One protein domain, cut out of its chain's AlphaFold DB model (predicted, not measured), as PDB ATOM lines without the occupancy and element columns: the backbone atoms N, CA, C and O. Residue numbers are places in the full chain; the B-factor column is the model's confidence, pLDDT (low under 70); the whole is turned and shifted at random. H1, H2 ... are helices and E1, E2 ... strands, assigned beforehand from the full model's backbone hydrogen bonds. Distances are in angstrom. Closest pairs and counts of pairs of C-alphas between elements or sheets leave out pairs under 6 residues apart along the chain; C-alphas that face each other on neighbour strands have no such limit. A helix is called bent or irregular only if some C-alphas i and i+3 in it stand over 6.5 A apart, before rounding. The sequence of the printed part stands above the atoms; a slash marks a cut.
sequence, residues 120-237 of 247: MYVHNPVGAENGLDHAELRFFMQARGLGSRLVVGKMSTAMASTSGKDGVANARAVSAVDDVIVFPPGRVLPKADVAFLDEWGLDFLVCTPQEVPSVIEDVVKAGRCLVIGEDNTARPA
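Overview. This is residues 120 to 237 of the 247 residues of the protein "Hypothetical protein" of Trieres chinensis (UniProt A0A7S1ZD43). A strongly twisted sheet of six strands runs through the middle of this domain and curls round its longest helix, H1, while H2 lies on the same face, over the E3 and E2 end of the sheet. The short helices H3, H4 and H5 sit about its E4 and E5 part, H3 and H5 only grazing it. The printed part has 118 residues with five named helices and six named strands, in the order E1 H1 E2 H2 E3 H3 E4 H4 H5 E5 E6. The mixed sheet has the order E3 E2 E1 E4 E5 E6, parallel but for E5 and E6, and the class is mixed, helices and strands. The whole is compact, with a radius of gyration of the C-alphas of 13.5 A and spans of 41 by 30 by 25 A.

Arrangement. E1, residues 120 to 123, is an inner strand of the sheet. H1, residues 134 to 146, is on the sheet; the C-alphas of Met 120 and Ala 143, the closest of E1 and H1, are 6.8 A apart. E2, residues 149 to 155, is parallel to E1 at 14 degrees, with N 122 and O 151 at 2.9 A. H2, residues 167 to 173, is on the same face as H1, which gives two layers, helices on one face of a sheet. Its closest C-alphas to E2 are those of Val 168 and Lys 154, 6.0 A. Its height over the sheet is 8.9 A, and it runs along the strands, at 10 degrees to E2 on the local plane. E3, residues 179 to 183, an edge strand, is parallel to E2 at 23 degrees, with N 181 and O 152 at 2.9 A. H3, residues 194 to 199, only grazes the sheet with residues 194 to 198. E4, residues 204 to 207, is parallel to E1 at 43 degrees, with N 121 and O 204 at 2.8 A. H4, residues 209 to 214, is on the sheet at a height of 8.3 A, only just over E4, where 3 of its 6 C-alphas fall. H4 is irregular, C-alphas 210 and 213 being 7.1 A apart. H5, residues 217 to 221, only grazes the sheet and is close to but not clearly touching H3, the closest C-alphas being those of Val 194 and Val 219, 5.6 A. E5, residues 225 to 228, is parallel to E4 at 40 degrees, with N 226 and O 205 at 2.8 A. E6, residues 233 to 236, the other edge strand, makes an antiparallel hairpin with E5, with N 227 and O 235 at 2.8 A. E1, H1, E2; E2, H2, E3; and E4, H4 H5, E5 are strand-helix-strand units, two parallel neighbour strands with helices between; E3, H3, E4 is a split one, with E2 and E1 between its strands; each crossover is right-handed. Every O i to N i+4 pair is within hydrogen-bond range in H1, H2, H3 and H5; H4 has 0 of 2, and 2 of 3 O i to N i+3 pairs.

Along the chain. E1 begins at C-alpha 120, (10.915, 45.882, -39.678), and is 10.0 A long. H1 measures 18.7 A, E2 20.0 A, H2 9.8 A and E3 13.0 A. H3 measures 8.6 A, E4 9.8 A, H4 10.1 A, H5 6.0 A and E5 10.1 A. E6, 10.2 A, ends at C-alpha 236, (17.804, 43.970, -28.390).

Size, cuts and confidence. The two C-alphas farthest apart, Thr 162 and Lys 221, are 41.8 A apart. The printed part has no cut. The link from E2 to H2, 11 residues, is long. The mean pLDDT of the printed part is 80.0; under 70 are residues 125 to 131, 157 to 165, 185 to 190 and 214.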
ATOM      1  N   MET A 120       9.754  46.724 -39.929       91.62
ATOM      2  CA  MET A 120      10.915  45.882 -39.678       91.62
ATOM      3  C   MET A 120      11.772  45.857 -40.933       91.62
ATOM      4  O   MET A 120      11.249  45.658 -42.030       91.62
ATOM      5  N   TYR A 121      13.074  46.041 -40.772       93.31
ATOM      6  CA  TYR A 121      14.045  45.941 -41.848       93.31
ATOM      7  C   TYR A 121      14.958  44.745 -41.623       93.31
ATOM      8  O   TYR A 121      15.518  44.595 -40.543       93.31
ATOM      9  N   VAL A 122      15.126  43.910 -42.643       91.19
ATOM     10  CA  VAL A 122      16.108  42.822 -42.639       91.19
ATOM     11  C   VAL A 122      17.192  43.145 -43.655       91.19
ATOM     12  O   VAL A 122      16.910  43.342 -44.841       91.19
ATOM     13  N   HIS A 123      18.437  43.177 -43.191       84.62
ATOM     14  CA  HIS A 123      19.594  43.406 -44.043       84.62
ATOM     15  C   HIS A 123      20.156  42.070 -44.525       84.62
ATOM     16  O   HIS A 123      20.689  41.325 -43.718       84.62
ATOM     17  N   ASN A 124      20.015  41.784 -45.825       72.62
ATOM     18  CA  ASN A 124      20.635  40.671 -46.552       72.62
ATOM     19  C   ASN A 124      20.930  39.405 -45.708       72.62
ATOM     20  O   ASN A 124      22.088  39.193 -45.342       72.62
ATOM     21  N   PRO A 125      19.919  38.573 -45.403       58.88
ATOM     22  CA  PRO A 125      20.079  37.474 -44.455       58.88
ATOM     23  C   PRO A 125      21.124  36.447 -44.923       58.88
ATOM     24  O   PRO A 125      21.267  36.202 -46.130       58.88
ATOM     25  N   VAL A 126      21.833  35.835 -43.966       51.97
ATOM     26  CA  VAL A 126      22.783  34.724 -44.179       51.97
ATOM     27  C   VAL A 126      22.223  33.706 -45.186       51.97
ATOM     28  O   VAL A 126      21.132  33.173 -45.003       51.97
ATOM     29  N   GLY A 127      22.986  33.418 -46.247       52.72
ATOM     30  CA  GLY A 127      22.616  32.440 -47.285       52.72
ATOM     31  C   GLY A 127      22.104  33.032 -48.603       52.72
ATOM     32  O   GLY A 127      21.836  32.271 -49.529       52.72
ATOM     33  N   ALA A 128      22.050  34.364 -48.740       55.06
ATOM     34  CA  ALA A 128      21.531  35.067 -49.924       55.06
ATOM     35  C   ALA A 128      22.150  34.668 -51.286       55.06
ATOM     36  O   ALA A 128      21.549  34.939 -52.325       55.06
ATOM     37  N   GLU A 129      23.320  34.021 -51.304       57.53
ATOM     38  CA  GLU A 129      23.964  33.520 -52.528       57.53
ATOM     39  C   GLU A 129      23.441  32.141 -52.987       57.53
ATOM     40  O   GLU A 129      23.560  31.784 -54.164       57.53
ATOM     41  N   ASN A 130      22.811  31.377 -52.086       57.53
ATOM     42  CA  ASN A 130      22.410  29.983 -52.313       57.53
ATOM     43  C   ASN A 130      20.928  29.802 -52.684       57.53
ATOM     44  O   ASN A 130      20.493  28.677 -52.925       57.53
ATOM     45  N   GLY A 131      20.177  30.897 -52.830       66.19
ATOM     46  CA  GLY A 131      18.738  30.866 -53.098       66.19
ATOM     47  C   GLY A 131      17.900  30.897 -51.818       66.19
ATOM     48  O   GLY A 131      18.433  30.919 -50.714       66.19
ATOM     49  N   LEU A 132      16.579  30.950 -51.988       76.50
ATOM     50  CA  LEU A 132      15.618  31.078 -50.892       76.50
ATOM     51  C   LEU A 132      15.436  29.730 -50.180       76.50
ATOM     52  O   LEU A 132      14.773  28.839 -50.713       76.50
ATOM     53  N   ASP A 133      16.013  29.590 -48.990       83.94
ATOM     54  CA  ASP A 133      15.903  28.379 -48.168       83.94
ATOM     55  C   ASP A 133      14.781  28.485 -47.112       83.94
ATOM     56  O   ASP A 133      14.304  29.571 -46.767       83.94
ATOM     57  N   HIS A 134      14.362  27.347 -46.554       85.38
ATOM     58  CA  HIS A 134      13.385  27.275 -45.470       85.38
ATOM     59  C   HIS A 134      13.824  28.099 -44.247       85.38
ATOM     60  O   HIS A 134      12.980  28.695 -43.570       85.38
ATOM     61  N   ALA A 135      15.123  28.144 -43.937       84.81
ATOM     62  CA  ALA A 135      15.636  28.957 -42.835       84.81
ATOM     63  C   ALA A 135      15.377  30.457 -43.067       84.81
ATOM     64  O   ALA A 135      14.868  31.139 -42.175       84.81
ATOM     65  N   GLU A 136      15.632  30.946 -44.283       85.81
ATOM     66  CA  GLU A 136      15.407  32.343 -44.671       85.81
ATOM     67  C   GLU A 136      13.911  32.689 -44.683       85.81
ATOM     68  O   GLU A 136      13.499  33.713 -44.136       85.81
ATOM     69  N   LEU A 137      13.074  31.797 -45.222       87.75
ATOM     70  CA  LEU A 137      11.616  31.939 -45.190       87.75
ATOM     71  C   LEU A 137      11.085  32.045 -43.760       87.75
ATOM     72  O   LEU A 137      10.327  32.964 -43.443       87.75
ATOM     73  N   ARG A 138      11.508  31.129 -42.882       88.06
ATOM     74  CA  ARG A 138      11.120  31.139 -41.469       88.06
ATOM     75  C   ARG A 138      11.568  32.432 -40.792       88.06
ATOM     76  O   ARG A 138      10.779  33.023 -40.056       88.06
ATOM     77  N   PHE A 139      12.789  32.883 -41.068       88.44
ATOM     78  CA  PHE A 139      13.318  34.125 -40.522       88.44
ATOM     79  C   PHE A 139      12.508  35.343 -40.982       88.44
ATOM     80  O   PHE A 139      12.108  36.153 -40.148       88.44
ATOM     81  N   PHE A 140      12.162  35.449 -42.270       90.00
ATOM     82  CA  PHE A 140      11.286  36.518 -42.761       90.00
ATOM     83  C   PHE A 140       9.908  36.484 -42.111       90.00
ATOM     84  O   PHE A 140       9.397  37.529 -41.719       90.00
ATOM     85  N   MET A 141       9.317  35.305 -41.932       87.81
ATOM     86  CA  MET A 141       8.023  35.175 -41.254       87.81
ATOM     87  C   MET A 141       8.110  35.616 -39.783       87.81
ATOM     88  O   MET A 141       7.226  36.319 -39.292       87.81
ATOM     89  N   GLN A 142       9.198  35.278 -39.084       87.62
ATOM     90  CA  GLN A 142       9.436  35.715 -37.703       87.62
ATOM     91  C   GLN A 142       9.688  37.229 -37.613       87.62
ATOM     92  O   GLN A 142       9.073  37.904 -36.785       87.62
ATOM     93  N   ALA A 143      10.527  37.783 -38.494       88.75
ATOM     94  CA  ALA A 143      10.804  39.216 -38.576       88.75
ATOM     95  C   ALA A 143       9.536  40.014 -38.914       88.75
ATOM     96  O   ALA A 143       9.249  41.035 -38.291       88.75
ATOM     97  N   ARG A 144       8.713  39.504 -39.838       86.94
ATOM     98  CA  ARG A 144       7.391  40.047 -40.157       86.94
ATOM     99  C   ARG A 144       6.480  40.069 -38.935       86.94
ATOM    100  O   ARG A 144       5.800  41.069 -38.725       86.94
ATOM    101  N   GLY A 145       6.497  39.015 -38.120       81.94
ATOM    102  CA  GLY A 145       5.701  38.900 -36.896       81.94
ATOM    103  C   GLY A 145       6.027  39.937 -35.814       81.94
ATOM    104  O   GLY A 145       5.177  40.228 -34.972       81.94
ATOM    105  N   LEU A 146       7.218  40.543 -35.842       82.12
ATOM    106  CA  LEU A 146       7.597  41.621 -34.918       82.12
ATOM    107  C   LEU A 146       6.919  42.963 -35.257       82.12
ATOM    108  O   LEU A 146       6.755  43.832 -34.386       82.12
ATOM    109  N   GLY A 147       6.497  43.140 -36.513       80.56
ATOM    110  CA  GLY A 147       6.000  44.408 -37.036       80.56
ATOM    111  C   GLY A 147       4.727  44.329 -37.866       80.56
ATOM    112  O   GLY A 147       4.110  43.291 -38.066       80.56
ATOM    113  N   SER A 148       4.317  45.491 -38.362       77.62
ATOM    114  CA  SER A 148       3.202  45.637 -39.297       77.62
ATOM    115  C   SER A 148       3.659  45.769 -40.743       77.62
ATOM    116  O   SER A 148       2.799  45.781 -41.626       77.62
ATOM    117  N   ARG A 149       4.967  45.879 -41.008       85.31
ATOM    118  CA  ARG A 149       5.564  45.815 -42.348       85.31
ATOM    119  C   ARG A 149       6.950  45.167 -42.276       85.31
ATOM    120  O   ARG A 149       7.660  45.444 -41.316       85.31
ATOM    121  N   LEU A 150       7.325  44.353 -43.257       91.00
ATOM    122  CA  LEU A 150       8.691  43.857 -43.442       91.00
ATOM    123  C   LEU A 150       9.272  44.399 -44.749       91.00
ATOM    124  O   LEU A 150       8.686  44.223 -45.818       91.00
ATOM    125  N   VAL A 151      10.437  45.028 -44.645       92.25
ATOM    126  CA  VAL A 151      11.242  45.512 -45.764       92.25
ATOM    127  C   VAL A 151      12.544  44.724 -45.785       92.25
ATOM    128  O   VAL A 151      13.229  44.628 -44.768       92.25
ATOM    129  N   VAL A 152      12.901  44.156 -46.933       91.06
ATOM    130  CA  VAL A 152      14.131  43.364 -47.072       91.06
ATOM    131  C   VAL A 152      15.121  44.099 -47.965       91.06
ATOM    132  O   VAL A 152      14.783  44.534 -49.060       91.06
ATOM    133  N   GLY A 153      16.362  44.237 -47.511       88.94
ATOM    134  CA  GLY A 153      17.467  44.713 -48.334       88.94
ATOM    135  C   GLY A 153      18.095  43.574 -49.134       88.94
ATOM    136  O   GLY A 153      18.569  42.610 -48.533       88.94
ATOM    137  N   LYS A 154      18.145  43.687 -50.466       85.38
ATOM    138  CA  LYS A 154      18.819  42.721 -51.350       85.38
ATOM    139  C   LYS A 154      19.757  43.428 -52.326       85.38
ATOM    140  O   LYS A 154      19.437  44.484 -52.865       85.38
ATOM    141  N   MET A 155      20.916  42.826 -52.575       77.75
ATOM    142  CA  MET A 155      21.811  43.235 -53.660       77.75
ATOM    143  C   MET A 155      21.225  42.809 -55.007       77.75
ATOM    144  O   MET A 155      20.812  41.662 -55.176       77.75
ATOM    145  N   SER A 156      21.220  43.717 -55.978       72.94
ATOM    146  CA  SER A 156      20.969  43.372 -57.373       72.94
ATOM    147  C   SER A 156      22.209  42.689 -57.932       72.94
ATOM    148  O   SER A 156      23.283  43.283 -58.002       72.94
ATOM    149  N   THR A 157      22.072  41.431 -58.327       69.31
ATOM    150  CA  THR A 157      23.126  40.684 -59.009       69.31
ATOM    151  C   THR A 157      22.866  40.734 -60.513       69.31
ATOM    152  O   THR A 157      21.869  40.218 -61.012       69.31
ATOM    153  N   ALA A 158      23.781  41.349 -61.267       56.78
ATOM    154  CA  ALA A 158      23.639  41.535 -62.717       56.78
ATOM    155  C   ALA A 158      23.574  40.216 -63.526       56.78
ATOM    156  O   ALA A 158      23.203  40.240 -64.694       56.78
ATOM    157  N   MET A 159      23.917  39.070 -62.921       53.59
ATOM    158  CA  MET A 159      23.930  37.744 -63.565       53.59
ATOM    159  C   MET A 159      22.772  36.812 -63.155       53.59
ATOM    160  O   MET A 159      22.743  35.658 -63.575       53.59
ATOM    161  N   ALA A 160      21.811  37.260 -62.338       53.00
ATOM    162  CA  ALA A 160      20.793  36.367 -61.768       53.00
ATOM    163  C   ALA A 160      19.627  35.993 -62.702       53.00
ATOM    164  O   ALA A 160      18.853  35.088 -62.376       53.00
ATOM    165  N   SER A 161      19.500  36.632 -63.868       51.28
ATOM    166  CA  SER A 161      18.341  36.466 -64.758       51.28
ATOM    167  C   SER A 161      18.215  35.076 -65.394       51.28
ATOM    168  O   SER A 161      17.154  34.748 -65.914       51.28
ATOM    169  N   THR A 162      19.263  34.247 -65.359       50.91
ATOM    170  CA  THR A 162      19.303  32.966 -66.090       50.91
ATOM    171  C   THR A 162      19.247  31.721 -65.201       50.91
ATOM    172  O   THR A 162      19.075  30.629 -65.732       50.91
ATOM    173  N   SER A 163      19.370  31.838 -63.869       55.25
ATOM    174  CA  SER A 163      19.542  30.666 -62.982       55.25
ATOM    175  C   SER A 163      18.511  30.516 -61.855       55.25
ATOM    176  O   SER A 163      18.743  29.727 -60.942       55.25
ATOM    177  N   GLY A 164      17.422  31.296 -61.833       54.19
ATOM    178  CA  GLY A 164      16.448  31.270 -60.722       54.19
ATOM    179  C   GLY A 164      17.003  31.776 -59.377       54.19
ATOM    180  O   GLY A 164      16.361  31.632 -58.339       54.19
ATOM    181  N   LYS A 165      18.194  32.390 -59.387       63.03
ATOM    182  CA  LYS A 165      18.880  32.954 -58.212       63.03
ATOM    183  C   LYS A 165      18.682  34.468 -58.099       63.03
ATOM    184  O   LYS A 165      19.543  35.175 -57.578       63.03
ATOM    185  N   ASP A 166      17.568  34.983 -58.611       76.88
ATOM    186  CA  ASP A 166      17.217  36.387 -58.416       76.88
ATOM    187  C   ASP A 166      16.698  36.571 -56.987       76.88
ATOM    188  O   ASP A 166      15.524  36.359 -56.685       76.88
ATOM    189  N   GLY A 167      17.608  36.944 -56.085       78.31
ATOM    190  CA  GLY A 167      17.299  37.191 -54.680       78.31
ATOM    191  C   GLY A 167      16.257  38.294 -54.470       78.31
ATOM    192  O   GLY A 167      15.550  38.264 -53.462       78.31
ATOM    193  N   VAL A 168      16.113  39.232 -55.416       84.00
ATOM    194  CA  VAL A 168      15.088  40.283 -55.368       84.00
ATOM    195  C   VAL A 168      13.728  39.697 -55.731       84.00
ATOM    196  O   VAL A 168      12.765  39.902 -54.991       84.00
ATOM    197  N   ALA A 169      13.638  38.947 -56.832       84.50
ATOM    198  CA  ALA A 169      12.396  38.283 -57.230       84.50
ATOM    199  C   ALA A 169      11.939  37.261 -56.178       84.50
ATOM    200  O   ALA A 169      10.765  37.243 -55.812       84.50
ATOM    201  N   ASN A 170      12.875  36.482 -55.630       85.94
ATOM    202  CA  ASN A 170      12.599  35.506 -54.582       85.94
ATOM    203  C   ASN A 170      12.079  36.180 -53.312       85.94
ATOM    204  O   ASN A 170      11.044  35.766 -52.801       85.94
ATOM    205  N   ALA A 171      12.722  37.255 -52.840       86.44
ATOM    206  CA  ALA A 171      12.238  38.005 -51.680       86.44
ATOM    207  C   ALA A 171      10.838  38.597 -51.923       86.44
ATOM    208  O   ALA A 171       9.979  38.496 -51.052       86.44
ATOM    209  N   ARG A 172      10.572  39.145 -53.118       87.50
ATOM    210  CA  ARG A 172       9.245  39.668 -53.501       87.50
ATOM    211  C   ARG A 172       8.165  38.590 -53.593       87.50
ATOM    212  O   ARG A 172       6.990  38.903 -53.430       87.50
ATOM    213  N   ALA A 173       8.541  37.345 -53.871       87.12
ATOM    214  CA  ALA A 173       7.612  36.221 -53.919       87.12
ATOM    215  C   ALA A 173       7.195  35.735 -52.518       87.12
ATOM    216  O   ALA A 173       6.191  35.031 -52.386       87.12
ATOM    217  N   VAL A 174       7.929  36.106 -51.463       87.31
ATOM    218  CA  VAL A 174       7.596  35.721 -50.088       87.31
ATOM    219  C   VAL A 174       6.449  36.583 -49.572       87.31
ATOM    220  O   VAL A 174       6.581  37.794 -49.438       87.31
ATOM    221  N   SER A 175       5.343  35.955 -49.170       86.88
ATOM    222  CA  SER A 175       4.171  36.663 -48.620       86.88
ATOM    223  C   SER A 175       4.474  37.484 -47.355       86.88
ATOM    224  O   SER A 175       3.723  38.397 -47.007       86.88
ATOM    225  N   ALA A 176       5.559  37.155 -46.647       86.81
ATOM    226  CA  ALA A 176       6.098  37.884 -45.496       86.81
ATOM    227  C   ALA A 176       6.615  39.271 -45.842       86.81
ATOM    228  O   ALA A 176       6.537  40.164 -45.003       86.81
ATOM    229  N   VAL A 177       7.131  39.446 -47.051       89.56
ATOM    230  CA  VAL A 177       7.874  40.627 -47.463       89.56
ATOM    231  C   VAL A 177       6.914  41.607 -48.127       89.56
ATOM    232  O   VAL A 177       6.276  41.286 -49.125       89.56
ATOM    233  N   ASP A 178       6.792  42.812 -47.568       90.25
ATOM    234  CA  ASP A 178       5.946  43.861 -48.151       90.25
ATOM    235  C   ASP A 178       6.700  44.703 -49.180       90.25
ATOM    236  O   ASP A 178       6.085  45.267 -50.083       90.25
ATOM    237  N   ASP A 179       8.014  44.862 -49.005       92.00
ATOM    238  CA  ASP A 179       8.849  45.660 -49.899       92.00
ATOM    239  C   ASP A 179      10.295  45.162 -49.924       92.00
ATOM    240  O   ASP A 179      10.775  44.541 -48.970       92.00
ATOM    241  N   VAL A 180      11.002  45.465 -51.012       90.06
ATOM    242  CA  VAL A 180      12.407  45.092 -51.193       90.06
ATOM    243  C   VAL A 180      13.208  46.307 -51.635       90.06
ATOM    244  O   VAL A 180      13.010  46.821 -52.737       90.06
ATOM    245  N   ILE A 181      14.157  46.724 -50.795       89.44
ATOM    246  CA  ILE A 181      15.149  47.743 -51.144       89.44
ATOM    247  C   ILE A 181      16.250  47.051 -51.943       89.44
ATOM    248  O   ILE A 181      16.924  46.145 -51.447       89.44
ATOM    249  N   VAL A 182      16.413  47.480 -53.192       86.81
ATOM    250  CA  VAL A 182      17.390  46.914 -54.121       86.81
ATOM    251  C   VAL A 182      18.640  47.782 -54.129       86.81
ATOM    252  O   VAL A 182      18.592  48.947 -54.520       86.81
ATOM    253  N   PHE A 183      19.767  47.204 -53.730       81.06
ATOM    254  CA  PHE A 183      21.061  47.875 -53.775       81.06
ATOM    255  C   PHE A 183      21.781  47.570 -55.094       81.06
ATOM    256  O   PHE A 183      21.770  46.419 -55.538       81.06
ATOM    257  N   PRO A 184      22.398  48.568 -55.746       75.06
ATOM    258  CA  PRO A 184      23.092  48.360 -57.011       75.06
ATOM    259  C   PRO A 184      24.333  47.460 -56.847       75.06
ATOM    260  O   PRO A 184      25.003  47.535 -55.811       75.06
ATOM    261  N   PRO A 185      24.680  46.651 -57.869       68.12
ATOM    262  CA  PRO A 185      25.863  45.793 -57.834       68.12
ATOM    263  C   PRO A 185      27.151  46.614 -57.702       68.12
ATOM    264  O   PRO A 185      27.268  47.707 -58.255       68.12
ATOM    265  N   GLY A 186      28.147  46.065 -57.001       57.75
ATOM    266  CA  GLY A 186      29.498  46.638 -56.935       57.75
ATOM    267  C   GLY A 186      29.673  47.811 -55.966       57.75
ATOM    268  O   GLY A 186      30.780  48.330 -55.838       57.75
ATOM    269  N   ARG A 187      28.622  48.216 -55.244       55.97
ATOM    270  CA  ARG A 187      28.764  49.065 -54.055       55.97
ATOM    271  C   ARG A 187      28.810  48.190 -52.812       55.97
ATOM    272  O   ARG A 187      28.076  47.215 -52.723       55.97
ATOM    273  N   VAL A 188      29.641  48.559 -51.837       60.31
ATOM    274  CA  VAL A 188      29.498  48.032 -50.474       60.31
ATOM    275  C   VAL A 188      28.070  48.357 -50.041       60.31
ATOM    276  O   VAL A 188      27.658  49.513 -50.173       60.31
ATOM    277  N   LEU A 189      27.307  47.345 -49.610       62.50
ATOM    278  CA  LEU A 189      25.970  47.554 -49.051       62.50
ATOM    279  C   LEU A 189      26.086  48.697 -48.036       62.50
ATOM    280  O   LEU A 189      26.949  48.604 -47.154       62.50
ATOM    281  N   PRO A 190      25.306  49.787 -48.175       64.50
ATOM    282  CA  PRO A 190      25.326  50.829 -47.169       64.50
ATOM    283  C   PRO A 190      24.984  50.140 -45.858       64.50
ATOM    284  O   PRO A 190      23.961  49.456 -45.748       64.50
ATOM    285  N   LYS A 191      25.915  50.219 -44.906       70.12
ATOM    286  CA  LYS A 191      25.685  49.654 -43.590       70.12
ATOM    287  C   LYS A 191      24.418  50.332 -43.070       70.12
ATOM    288  O   LYS A 191      24.322  51.553 -43.150       70.12
ATOM    289  N   ALA A 192      23.445  49.552 -42.611       75.69
ATOM    290  CA  ALA A 192      22.212  50.111 -42.078       75.69
ATOM    291  C   ALA A 192      22.552  50.891 -40.801       75.69
ATOM    292  O   ALA A 192      22.750  50.285 -39.750       75.69
ATOM    293  N   ASP A 193      22.712  52.207 -40.921       84.25
ATOM    294  CA  ASP A 193      22.893  53.144 -39.820       84.25
ATOM    295  C   ASP A 193      21.546  53.750 -39.412       84.25
ATOM    296  O   ASP A 193      20.499  53.493 -40.013       84.25
ATOM    297  N   VAL A 194      21.551  54.547 -38.344       86.62
ATOM    298  CA  VAL A 194      20.330  55.204 -37.859       86.62
ATOM    299  C   VAL A 194      19.781  56.177 -38.909       86.62
ATOM    300  O   VAL A 194      18.568  56.251 -39.078       86.62
ATOM    301  N   ALA A 195      20.656  56.856 -39.658       87.25
ATOM    302  CA  ALA A 195      20.262  57.791 -40.709       87.25
ATOM    303  C   ALA A 195      19.530  57.089 -41.864       87.25
ATOM    304  O   ALA A 195      18.487  57.566 -42.298       87.25
ATOM    305  N   PHE A 196      20.019  55.929 -42.304       88.19
ATOM    306  CA  PHE A 196      19.367  55.076 -43.292       88.19
ATOM    307  C   PHE A 196      17.998  54.604 -42.798       88.19
ATOM    308  O   PHE A 196      17.020  54.651 -43.541       88.19
ATOM    309  N   LEU A 197      17.903  54.167 -41.536       89.44
ATOM    310  CA  LEU A 197      16.617  53.771 -40.964       89.44
ATOM    311  C   LEU A 197      15.625  54.945 -40.960       89.44
ATOM    312  O   LEU A 197      14.481  54.770 -41.374       89.44
ATOM    313  N   ASP A 198      16.063  56.139 -40.562       89.19
ATOM    314  CA  ASP A 198      15.215  57.334 -40.531       89.19
ATOM    315  C   ASP A 198      14.802  57.799 -41.941       89.19
ATOM    316  O   ASP A 198      13.631  58.115 -42.157       89.19
ATOM    317  N   GLU A 199      15.718  57.784 -42.918       89.81
ATOM    318  CA  GLU A 199      15.453  58.160 -44.318       89.81
ATOM    319  C   GLU A 199      14.363  57.279 -44.947       89.81
ATOM    320  O   GLU A 199      13.470  57.772 -45.640       89.81
ATOM    321  N   TRP A 200      14.403  55.975 -44.667       87.62
ATOM    322  CA  TRP A 200      13.471  54.992 -45.223       87.62
ATOM    323  C   TRP A 200      12.254  54.719 -44.326       87.62
ATOM    324  O   TRP A 200      11.408  53.888 -44.670       87.62
ATOM    325  N   GLY A 201      12.132  55.415 -43.188       88.19
ATOM    326  CA  GLY A 201      11.031  55.239 -42.235       88.19
ATOM    327  C   GLY A 201      10.974  53.834 -41.624       88.19
ATOM    328  O   GLY A 201       9.889  53.270 -41.453       88.19
ATOM    329  N   LEU A 202      12.139  53.247 -41.359       90.31
ATOM    330  CA  LEU A 202      12.329  51.925 -40.773       90.31
ATOM    331  C   LEU A 202      12.490  52.070 -39.254       90.31
ATOM    332  O   LEU A 202      13.328  52.831 -38.777       90.31
ATOM    333  N   ASP A 203      11.703  51.327 -38.477       89.19
ATOM    334  CA  ASP A 203      11.724  51.455 -37.015       89.19
ATOM    335  C   ASP A 203      12.834  50.606 -36.381       89.19
ATOM    336  O   ASP A 203      13.501  51.042 -35.443       89.19
ATOM    337  N   PHE A 204      13.015  49.380 -36.884       90.69
ATOM    338  CA  PHE A 204      13.955  48.406 -36.332       90.69
ATOM    339  C   PHE A 204      14.679  47.634 -37.431       90.69
ATOM    340  O   PHE A 204      14.068  47.199 -38.405       90.69
ATOM    341  N   LEU A 205      15.970  47.400 -37.213       91.94
ATOM    342  CA  LEU A 205      16.768  46.410 -37.923       91.94
ATOM    343  C   LEU A 205      16.627  45.058 -37.213       91.94
ATOM    344  O   LEU A 205      16.820  44.978 -36.001       91.94
ATOM    345  N   VAL A 206      16.323  44.004 -37.959       91.44
ATOM    346  CA  VAL A 206      16.217  42.626 -37.474       91.44
ATOM    347  C   VAL A 206      17.327  41.800 -38.110       91.44
ATOM    348  O   VAL A 206      17.458  41.785 -39.334       91.44
ATOM    349  N   CYS A 207      18.109  41.112 -37.284       89.88
ATOM    350  CA  CYS A 207      19.240  40.303 -37.719       89.88
ATOM    351  C   CYS A 207      19.297  38.958 -36.983       89.88
ATOM    352  O   CYS A 207      18.632  38.737 -35.961       89.88
ATOM    353  N   THR A 208      20.091  38.043 -37.521       87.12
ATOM    354  CA  THR A 208      20.464  36.791 -36.853       87.12
ATOM    355  C   THR A 208      21.628  37.026 -35.876       87.12
ATOM    356  O   THR A 208      22.304  38.056 -35.965       87.12
ATOM    357  N   PRO A 209      21.900  36.107 -34.928       83.94
ATOM    358  CA  PRO A 209      23.043  36.226 -34.017       83.94
ATOM    359  C   PRO A 209      24.383  36.343 -34.755       83.94
ATOM    360  O   PRO A 209      25.239  37.130 -34.355       83.94
ATOM    361  N   GLN A 210      24.534  35.635 -35.880       81.62
ATOM    362  CA  GLN A 210      25.756  35.653 -36.689       81.62
ATOM    363  C   GLN A 210      25.992  37.005 -37.380       81.62
ATOM    364  O   GLN A 210      27.129  37.360 -37.683       81.62
ATOM    365  N   GLU A 211      24.930  37.775 -37.621       78.12
ATOM    366  CA  GLU A 211      24.992  39.076 -38.291       78.12
ATOM    367  C   GLU A 211      25.292  40.227 -37.329       78.12
ATOM    368  O   GLU A 211      25.726  41.285 -37.781       78.12
ATOM    369  N   VAL A 212      25.120  40.045 -36.014       77.19
ATOM    370  CA  VAL A 212      25.314  41.108 -35.010       77.19
ATOM    371  C   VAL A 212      26.676  41.810 -35.128       77.19
ATOM    372  O   VAL A 212      26.683  43.041 -35.114       77.19
ATOM    373  N   PRO A 213      27.817  41.112 -35.319       74.31
ATOM    374  CA  PRO A 213      29.120  41.769 -35.461       74.31
ATOM    375  C   PRO A 213      29.239  42.661 -36.706       74.31
ATOM    376  O   PRO A 213      30.106  43.530 -36.766       74.31
ATOM    377  N   SER A 214      28.390  42.437 -37.715       69.00
ATOM    378  CA  SER A 214      28.353  43.223 -38.955       69.00
ATOM    379  C   SER A 214      27.448  44.459 -38.862       69.00
ATOM    380  O   SER A 214      27.546  45.359 -39.703       69.00
ATOM    381  N   VAL A 215      26.600  44.531 -37.829       75.81
ATOM    382  CA  VAL A 215      25.716  45.671 -37.569       75.81
ATOM    383  C   VAL A 215      26.519  46.836 -36.996       75.81
ATOM    384  O   VAL A 215      27.427  46.665 -36.185       75.81
ATOM    385  N   ILE A 216      26.177  48.057 -37.407       77.25
ATOM    386  CA  ILE A 216      26.824  49.265 -36.892       77.25
ATOM    387  C   ILE A 216      26.469  49.454 -35.417       77.25
ATOM    388  O   ILE A 216      25.291  49.442 -35.049       77.25
ATOM    389  N   GLU A 217      27.483  49.726 -34.592       80.44
ATOM    390  CA  GLU A 217      27.312  50.026 -33.166       80.44
ATOM    391  C   GLU A 217      26.268  51.117 -32.898       80.44
ATOM    392  O   GLU A 217      25.591  51.068 -31.877       80.44
ATOM    393  N   ASP A 218      26.105  52.082 -33.801       82.56
ATOM    394  CA  ASP A 218      25.167  53.194 -33.647       82.56
ATOM    395  C   ASP A 218      23.706  52.727 -33.595       82.56
ATOM    396  O   ASP A 218      22.929  53.221 -32.779       82.56
ATOM    397  N   VAL A 219      23.329  51.720 -34.392       84.94
ATOM    398  CA  VAL A 219      21.966  51.152 -34.369       84.94
ATOM    399  C   VAL A 219      21.732  50.340 -33.097       84.94
ATOM    400  O   VAL A 219      20.638  50.369 -32.524       84.94
ATOM    401  N   VAL A 220      22.773  49.649 -32.626       85.44
ATOM    402  CA  VAL A 220      22.752  48.899 -31.364       85.44
ATOM    403  C   VAL A 220      22.612  49.858 -30.179       85.44
ATOM    404  O   VAL A 220      21.715  49.685 -29.355       85.44
ATOM    405  N   LYS A 221      23.421  50.925 -30.128       84.69
ATOM    406  CA  LYS A 221      23.366  51.981 -29.100       84.69
ATOM    407  C   LYS A 221      22.026  52.717 -29.103       84.69
ATOM    408  O   LYS A 221      21.523  53.058 -28.036       84.69
ATOM    409  N   ALA A 222      21.421  52.915 -30.275       84.81
ATOM    410  CA  ALA A 222      20.086  53.497 -30.405       84.81
ATOM    411  C   ALA A 222      18.949  52.554 -29.956       84.81
ATOM    412  O   ALA A 222      17.791  52.971 -29.928       84.81
ATOM    413  N   GLY A 223      19.240  51.288 -29.629       84.69
ATOM    414  CA  GLY A 223      18.234  50.301 -29.232       84.69
ATOM    415  C   GLY A 223      17.292  49.889 -30.368       84.69
ATOM    416  O   GLY A 223      16.188  49.414 -30.105       84.69
ATOM    417  N   ARG A 224      17.707  50.081 -31.629       88.38
ATOM    418  CA  ARG A 224      16.905  49.797 -32.833       88.38
ATOM    419  C   ARG A 224      17.322  48.516 -33.561       88.38
ATOM    420  O   ARG A 224      16.841  48.258 -34.658       88.38
ATOM    421  N   CYS A 225      18.194  47.705 -32.966       89.81
ATOM    422  CA  CYS A 225      18.615  46.413 -33.511       89.81
ATOM    423  C   CYS A 225      18.029  45.257 -32.687       89.81
ATOM    424  O   CYS A 225      18.197  45.220 -31.466       89.81
ATOM    425  N   LEU A 226      17.360  44.320 -33.359       90.06
ATOM    426  CA  LEU A 226      16.734  43.129 -32.793       90.06
ATOM    427  C   LEU A 226      17.417  41.876 -33.322       90.06
ATOM    428  O   LEU A 226      17.554  41.704 -34.528       90.06
ATOM    429  N   VAL A 227      17.753  40.971 -32.417       89.94
ATOM    430  CA  VAL A 227      18.336  39.670 -32.725       89.94
ATOM    431  C   VAL A 227      17.286  38.603 -32.477       89.94
ATOM    432  O   VAL A 227      16.778  38.506 -31.358       89.94
ATOM    433  N   ILE A 228      16.953  37.813 -33.497       88.38
ATOM    434  CA  ILE A 228      16.089  36.635 -33.337       88.38
ATOM    435  C   ILE A 228      16.986  35.431 -33.061       88.38
ATOM    436  O   ILE A 228      17.712  34.982 -33.944       88.38
ATOM    437  N   GLY A 229      16.942  34.919 -31.834       83.75
ATOM    438  CA  GLY A 229      17.652  33.702 -31.454       83.75
ATOM    439  C   GLY A 229      16.976  32.432 -31.977       83.75
ATOM    440  O   GLY A 229      15.788  32.417 -32.311       83.75
ATOM    441  N   GLU A 230      17.719  31.324 -31.976       81.06
ATOM    442  CA  GLU A 230      17.197  29.995 -32.340       81.06
ATOM    443  C   GLU A 230      16.063  29.519 -31.418       81.06
ATOM    444  O   GLU A 230      15.212  28.718 -31.803       81.06
ATOM    445  N   ASP A 231      16.004  30.069 -30.205       81.44
ATOM    446  CA  ASP A 231      14.944  29.848 -29.223       81.44
ATOM    447  C   ASP A 231      13.634  30.590 -29.542       81.44
ATOM    448  O   ASP A 231      12.734  30.644 -28.702       81.44
ATOM    449  N   ASN A 232      13.513  31.163 -30.745       81.69
ATOM    450  CA  ASN A 232      12.364  31.954 -31.178       81.69
ATOM    451  C   ASN A 232      12.111  33.174 -30.269       81.69
ATOM    452  O   ASN A 232      10.964  33.584 -30.073       81.69
ATOM    453  N   THR A 233      13.172  33.746 -29.695       84.00
ATOM    454  CA  THR A 233      13.107  34.960 -28.873       84.00
ATOM    455  C   THR A 233      13.817  36.111 -29.581       84.00
ATOM    456  O   THR A 233      14.963  35.981 -29.996       84.00
ATOM    457  N   ALA A 234      13.145  37.255 -29.701       85.69
ATOM    458  CA  ALA A 234      13.714  38.501 -30.191       85.69
ATOM    459  C   ALA A 234      14.233  39.346 -29.017       85.69
ATOM    460  O   ALA A 234      13.475  39.675 -28.098       85.69
ATOM    461  N   ARG A 235      15.517  39.711 -29.042       87.81
ATOM    462  CA  ARG A 235      16.183  40.516 -28.001       87.81
ATOM    463  C   ARG A 235      16.870  41.733 -28.620       87.81
ATOM    464  O   ARG A 235      17.376  41.614 -29.733       87.81
ATOM    465  N   PRO A 236      16.945  42.887 -27.937       87.06
ATOM    466  CA  PRO A 236      17.804  43.970 -28.390       87.06
ATOM    467  C   PRO A 236      19.268  43.513 -28.413       87.06
ATOM    468  O   PRO A 236      19.747  42.872 -27.464       87.06
ATOM    469  N   ALA A 237      19.971  43.848 -29.496       82.62
ATOM    470  CA  ALA A 237      21.405  43.604 -29.613       82.62
ATOM    471  C   ALA A 237      22.158  44.299 -28.460       82.62
ATOM    472  O   ALA A 237      21.801  45.402 -28.050       82.62
TER     473      ALA A 237